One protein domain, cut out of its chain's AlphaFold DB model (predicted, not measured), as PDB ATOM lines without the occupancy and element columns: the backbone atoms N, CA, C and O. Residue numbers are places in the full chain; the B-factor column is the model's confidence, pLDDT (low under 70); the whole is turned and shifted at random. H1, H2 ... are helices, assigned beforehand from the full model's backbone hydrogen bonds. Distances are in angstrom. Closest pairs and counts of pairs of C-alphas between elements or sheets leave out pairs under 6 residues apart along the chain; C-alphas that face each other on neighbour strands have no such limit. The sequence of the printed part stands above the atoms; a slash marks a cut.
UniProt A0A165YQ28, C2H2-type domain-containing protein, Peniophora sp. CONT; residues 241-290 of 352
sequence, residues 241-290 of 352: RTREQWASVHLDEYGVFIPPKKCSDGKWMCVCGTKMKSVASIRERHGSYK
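AT A GLANCE: This is residues 241 to 290 of the 352 residues of the protein "C2H2-type domain-containing protein" of Peniophora sp. CONT (UniProt A0A165YQ28). This domain has little regular structure: a short helix, H1, then a long looping stretch that folds back and forth, then a second short helix, H2. Within that stretch, residues 261 to 262, 268 to 269 and 275 to 276 run side by side in short antiparallel pairings. The printed part has 50 residues with two named helices and no named strand; its class is all helix, though the named elements hold only 16 residues. It is compact, with a radius of gyration of the C-alphas of 10.8 A and spans of 31 by 21 by 15 A.

HOW THE PARTS SIT: H1, residues 243 to 250, and H2, residues 279 to 286, are only just apart, their closest C-alphas 8.1 A from each other. Every O i to N i+4 pair is within hydrogen-bond range in H2, and 3 of 4 in H1.

IN THESE COORDINATES: H1 begins at C-alpha 243 (160.749, 139.600, 199.830) and measures 10.4 A from first to last C-alpha. H2 measures 10.3 A and ends at C-alpha 286 (165.911, 146.366, 192.664).

THE WHOLE: The C-alphas of Thr 242 and Ser 264, the two farthest apart, are separated by 31.6 A. The printed part has no cut. The link from H1 to H2, residues 251 to 278, is long. Mean pLDDT of the printed part is 82.3; residues 287 to 290 are under 70.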
ATOM      1  N   ARG A 241     167.203 136.881 200.454       75.06
ATOM      2  CA  ARG A 241     166.625 135.529 200.380       75.06
ATOM      3  C   ARG A 241     165.107 135.558 200.284       75.06
ATOM      4  O   ARG A 241     164.547 134.655 199.672       75.06
ATOM      5  N   THR A 242     164.484 136.571 200.875       79.62
ATOM      6  CA  THR A 242     163.032 136.728 200.926       79.62
ATOM      7  C   THR A 242     162.618 138.135 200.504       79.62
ATOM      8  O   THR A 242     163.457 139.042 200.416       79.62
ATOM      9  N   ARG A 243     161.321 138.308 200.220       80.19
ATOM     10  CA  ARG A 243     160.749 139.600 199.830       80.19
ATOM     11  C   ARG A 243     160.827 140.591 200.983       80.19
ATOM     12  O   ARG A 243     161.144 141.751 200.759       80.19
ATOM     13  N   GLU A 244     160.621 140.108 202.198       83.62
ATOM     14  CA  GLU A 244     160.636 140.876 203.441       83.62
ATOM     15  C   GLU A 244     162.041 141.420 203.713       83.62
ATOM     16  O   GLU A 244     162.191 142.601 203.997       83.62
ATOM     17  N   GLN A 245     163.086 140.603 203.511       84.12
ATOM     18  CA  GLN A 245     164.482 141.051 203.625       84.12
ATOM     19  C   GLN A 245     164.859 142.108 202.585       84.12
ATOM     20  O   GLN A 245     165.723 142.948 202.825       84.12
ATOM     21  N   TRP A 246     164.282 142.023 201.388       87.62
ATOM     22  CA  TRP A 246     164.488 143.048 200.375       87.62
ATOM     23  C   TRP A 246     163.745 144.334 200.753       87.62
ATOM     24  O   TRP A 246     164.337 145.413 200.695       87.62
ATOM     25  N   ALA A 247     162.485 144.201 201.175       85.75
ATOM     26  CA  ALA A 247     161.610 145.299 201.557       85.75
ATOM     27  C   ALA A 247     162.181 146.086 202.737       85.75
ATOM     28  O   ALA A 247     162.278 147.299 202.641       85.75
ATOM     29  N   SER A 248     162.690 145.411 203.770       88.69
ATOM     30  CA  SER A 248     163.276 146.058 204.951       88.69
ATOM     31  C   SER A 248     164.500 146.934 204.652       88.69
ATOM     32  O   SER A 248     164.929 147.701 205.503       88.69
ATOM     33  N   VAL A 249     165.122 146.777 203.478       88.50
ATOM     34  CA  VAL A 249     166.306 147.551 203.064       88.50
ATOM     35  C   VAL A 249     165.971 148.598 202.003       88.50
ATOM     36  O   VAL A 249     166.710 149.567 201.845       88.50
ATOM     37  N   HIS A 250     164.901 148.395 201.234       87.00
ATOM     38  CA  HIS A 250     164.574 149.234 200.078       87.00
ATOM     39  C   HIS A 250     163.304 150.050 200.251       87.00
ATOM     40  O   HIS A 250     163.105 150.980 199.476       87.00
ATOM     41  N   LEU A 251     162.459 149.697 201.212       88.56
ATOM     42  CA  LEU A 251     161.251 150.422 201.549       88.56
ATOM     43  C   LEU A 251     161.449 151.101 202.904       88.56
ATOM     44  O   LEU A 251     162.142 150.570 203.772       88.56
ATOM     45  N   ASP A 252     160.879 152.286 203.053       90.06
ATOM     46  CA  ASP A 252     160.789 152.970 204.335       90.06
ATOM     47  C   ASP A 252     159.670 152.375 205.212       90.06
ATOM     48  O   ASP A 252     159.020 151.387 204.856       90.06
ATOM     49  N   GLU A 253     159.448 152.984 206.376       91.06
ATOM     50  CA  GLU A 253     158.403 152.595 207.335       91.06
ATOM     51  C   GLU A 253     156.985 152.650 206.737       91.06
ATOM     52  O   GLU A 253     156.085 151.965 207.220       91.06
ATOM     53  N   TYR A 254     156.796 153.404 205.651       91.69
ATOM     54  CA  TYR A 254     155.530 153.568 204.938       91.69
ATOM     55  C   TYR A 254     155.414 152.644 203.715       91.69
ATOM     56  O   TYR A 254     154.433 152.708 202.974       91.69
ATOM     57  N   GLY A 255     156.404 151.778 203.474       85.69
ATOM     58  CA  GLY A 255     156.435 150.899 202.307       85.69
ATOM     59  C   GLY A 255     156.828 151.608 201.004       85.69
ATOM     60  O   GLY A 255     156.695 151.022 199.926       85.69
ATOM     61  N   VAL A 256     157.318 152.848 201.070       86.69
ATOM     62  CA  VAL A 256     157.735 153.647 199.913       86.69
ATOM     63  C   VAL A 256     159.207 153.390 199.606       86.69
ATOM     64  O   VAL A 256     160.050 153.269 200.490       86.69
ATOM     65  N   PHE A 257     159.540 153.284 198.318       84.44
ATOM     66  CA  PHE A 257     160.904 152.986 197.890       84.44
ATOM     67  C   PHE A 257     161.875 154.109 198.273       84.44
ATOM     68  O   PHE A 257     161.754 155.236 197.786       84.44
ATOM     69  N   ILE A 258     162.891 153.777 199.069       86.62
ATOM     70  CA  ILE A 258     163.891 154.738 199.528       86.62
ATOM     71  C   ILE A 258     164.702 155.231 198.316       86.62
ATOM     72  O   ILE A 258     165.302 154.424 197.590       86.62
ATOM     73  N   PRO A 259     164.757 156.551 198.064       85.06
ATOM     74  CA  PRO A 259     165.421 157.087 196.888       85.06
ATOM     75  C   PRO A 259     166.934 156.808 196.930       85.06
ATOM     76  O   PRO A 259     167.577 156.957 197.974       85.06
ATOM     77  N   PRO A 260     167.548 156.420 195.796       88.25
ATOM     78  CA  PRO A 260     168.989 156.228 195.739       88.25
ATOM     79  C   PRO A 260     169.724 157.561 195.906       88.25
ATOM     80  O   PRO A 260     169.245 158.607 195.472       88.25
ATOM     81  N   LYS A 261     170.928 157.517 196.476       90.44
ATOM     82  CA  LYS A 261     171.772 158.702 196.692       90.44
ATOM     83  C   LYS A 261     172.788 158.848 195.563       90.44
ATOM     84  O   LYS A 261     173.345 157.856 195.094       90.44
ATOM     85  N   LYS A 262     173.047 160.078 195.115       91.06
ATOM     86  CA  LYS A 262     174.090 160.357 194.119       91.06
ATOM     87  C   LYS A 262     175.454 160.411 194.815       91.06
ATOM     88  O   LYS A 262     175.622 161.119 195.800       91.06
ATOM     89  N   CYS A 263     176.411 159.644 194.314       88.88
ATOM     90  CA  CYS A 263     177.788 159.625 194.787       88.88
ATOM     91  C   CYS A 263     178.612 160.754 194.156       88.88
ATOM     92  O   CYS A 263     178.263 161.274 193.092       88.88
ATOM     93  N   SER A 264     179.762 161.062 194.763       88.81
ATOM     94  CA  SER A 264     180.742 162.021 194.232       88.81
ATOM     95  C   SER A 264     181.295 161.634 192.856       88.81
ATOM     96  O   SER A 264     181.659 162.508 192.078       88.81
ATOM     97  N   ASP A 265     181.286 160.344 192.503       86.88
ATOM     98  CA  ASP A 265     181.693 159.840 191.185       86.88
ATOM     99  C   ASP A 265     180.593 159.963 190.109       86.88
ATOM    100  O   ASP A 265     180.700 159.366 189.038       86.88
ATOM    101  N   GLY A 266     179.504 160.684 190.399       88.81
ATOM    102  CA  GLY A 266     178.368 160.882 189.493       88.81
ATOM    103  C   GLY A 266     177.461 159.657 189.335       88.81
ATOM    104  O   GLY A 266     176.431 159.745 188.664       88.81
ATOM    105  N   LYS A 267     177.804 158.526 189.963       89.62
ATOM    106  CA  LYS A 267     176.992 157.304 189.973       89.62
ATOM    107  C   LYS A 267     175.911 157.379 191.043       89.62
ATOM    108  O   LYS A 267     176.006 158.136 192.001       89.62
ATOM    109  N   TRP A 268     174.887 156.551 190.901       88.62
ATOM    110  CA  TRP A 268     173.827 156.415 191.894       88.62
ATOM    111  C   TRP A 268     174.086 155.199 192.777       88.62
ATOM    112  O   TRP A 268     174.454 154.136 192.287       88.62
ATOM    113  N   MET A 269     173.887 155.336 194.081       88.12
ATOM    114  CA  MET A 269     174.021 154.268 195.063       88.12
ATOM    115  C   MET A 269     172.653 153.933 195.650       88.12
ATOM    116  O   MET A 269     171.938 154.803 196.142       88.12
ATOM    117  N   CYS A 270     172.295 152.654 195.585       87.81
ATOM    118  CA  CYS A 270     171.136 152.118 196.290       87.81
ATOM    119  C   CYS A 270     171.416 152.055 197.801       87.81
ATOM    120  O   CYS A 270     172.569 151.883 198.194       87.81
ATOM    121  N   VAL A 271     170.376 152.091 198.638       87.25
ATOM    122  CA  VAL A 271     170.479 151.951 200.108       87.25
ATOM    123  C   VAL A 271     171.221 150.681 200.526       87.25
ATOM    124  O   VAL A 271     171.973 150.682 201.492       87.25
ATOM    125  N   CYS A 272     171.120 149.617 199.729       83.50
ATOM    126  CA  CYS A 272     171.857 148.375 199.943       83.50
ATOM    127  C   CYS A 272     173.378 148.466 199.654       83.50
ATOM    128  O   CYS A 272     174.063 147.447 199.620       83.50
ATOM    129  N   GLY A 273     173.911 149.660 199.369       82.88
ATOM    130  CA  GLY A 273     175.333 149.914 199.110       82.88
ATOM    131  C   GLY A 273     175.788 149.623 197.676       82.88
ATOM    132  O   GLY A 273     176.969 149.766 197.351       82.88
ATOM    133  N   THR A 274     174.875 149.229 196.781       80.38
ATOM    134  CA  THR A 274     175.246 148.929 195.390       80.38
ATOM    135  C   THR A 274     175.302 150.193 194.540       80.38
ATOM    136  O   THR A 274     174.300 150.894 194.391       80.38
ATOM    137  N   LYS A 275     176.458 150.437 193.912       82.12
ATOM    138  CA  LYS A 275     176.669 151.533 192.956       82.12
ATOM    139  C   LYS A 275     176.221 151.135 191.545       82.12
ATOM    140  O   LYS A 275     176.580 150.071 191.048       82.12
ATOM    141  N   MET A 276     175.483 152.017 190.883       79.75
ATOM    142  CA  MET A 276     174.938 151.860 189.536       79.75
ATOM    143  C   MET A 276     175.066 153.155 188.730       79.75
ATOM    144  O   MET A 276     175.223 154.237 189.281       79.75
ATOM    145  N   LYS A 277     174.964 153.058 187.401       81.56
ATOM    146  CA  LYS A 277     175.121 154.217 186.507       81.56
ATOM    147  C   LYS A 277     173.932 155.191 186.554       81.56
ATOM    148  O   LYS A 277     174.138 156.381 186.370       81.56
ATOM    149  N   SER A 278     172.708 154.714 186.804       85.56
ATOM    150  CA  SER A 278     171.494 155.552 186.799       85.56
ATOM    151  C   SER A 278     170.442 155.097 187.817       85.56
ATOM    152  O   SER A 278     170.382 153.914 188.161       85.56
ATOM    153  N   VAL A 279     169.556 156.009 188.239       78.81
ATOM    154  CA  VAL A 279     168.371 155.685 189.065       78.81
ATOM    155  C   VAL A 279     167.495 154.631 188.391       78.81
ATOM    156  O   VAL A 279     167.069 153.682 189.045       78.81
ATOM    157  N   ALA A 280     167.287 154.746 187.075       80.44
ATOM    158  CA  ALA A 280     166.527 153.772 186.294       80.44
ATOM    159  C   ALA A 280     167.110 152.357 186.430       80.44
ATOM    160  O   ALA A 280     166.374 151.419 186.698       80.44
ATOM    161  N   SER A 281     168.439 152.206 186.371       80.31
ATOM    162  CA  SER A 281     169.088 150.898 186.545       80.31
ATOM    163  C   SER A 281     168.987 150.342 187.973       80.31
ATOM    164  O   SER A 281     168.992 149.123 188.165       80.31
ATOM    165  N   ILE A 282     168.868 151.212 188.985       77.62
ATOM    166  CA  ILE A 282     168.594 150.800 190.368       77.62
ATOM    167  C   ILE A 282     167.158 150.305 190.474       77.62
ATOM    168  O   ILE A 282     166.955 149.193 190.956       77.62
ATOM    169  N   ARG A 283     166.187 151.074 189.966       73.88
ATOM    170  CA  ARG A 283     164.773 150.677 189.917       73.88
ATOM    171  C   ARG A 283     164.558 149.413 189.083       73.88
ATOM    172  O   ARG A 283     163.765 148.576 189.463       73.88
ATOM    173  N   GLU A 284     165.298 149.199 188.006       73.12
ATOM    174  CA  GLU A 284     165.170 147.977 187.207       73.12
ATOM    175  C   GLU A 284     165.749 146.750 187.932       73.12
ATOM    176  O   GLU A 284     165.127 145.686 187.959       73.12
ATOM    177  N   ARG A 285     166.935 146.876 188.551       71.94
ATOM    178  CA  ARG A 285     167.562 145.748 189.265       71.94
ATOM    179  C   ARG A 285     166.956 145.461 190.630       71.94
ATOM    180  O   ARG A 285     167.053 144.322 191.076       71.94
ATOM    181  N   HIS A 286     166.415 146.476 191.297       72.25
ATOM    182  CA  HIS A 286     165.911 146.366 192.664       72.25
ATOM    183  C   HIS A 286     164.409 146.603 192.749       72.25
ATOM    184  O   HIS A 286     163.780 145.956 193.560       72.25
ATOM    185  N   GLY A 287     163.800 147.436 191.907       60.34
ATOM    186  CA  GLY A 287     162.381 147.826 191.995       60.34
ATOM    187  C   GLY A 287     161.363 146.712 191.746       60.34
ATOM    188  O   GLY A 287     160.167 146.944 191.855       60.34
ATOM    189  N   SER A 288     161.809 145.489 191.482       58.12
ATOM    190  CA  SER A 288     161.012 144.316 191.814       58.12
ATOM    191  C   SER A 288     161.914 143.332 192.540       58.12
ATOM    192  O   SER A 288     162.925 142.881 191.994       58.12
ATOM    193  N   TYR A 289     161.537 142.950 193.761       58.66
ATOM    194  CA  TYR A 289     161.883 141.622 194.238       58.66
ATOM    195  C   TYR A 289     161.301 140.650 193.205       58.66
ATOM    196  O   TYR A 289     160.108 140.354 193.221       58.66
ATOM    197  N   LYS A 290     162.107 140.243 192.216       60.19
ATOM    198  CA  LYS A 290     161.694 139.210 191.273       60.19
ATOM    199  C   LYS A 290     161.599 137.937 192.085       60.19
ATOM    200  O   LYS A 290     162.627 137.320 192.378       60.19
TER     201      LYS A 290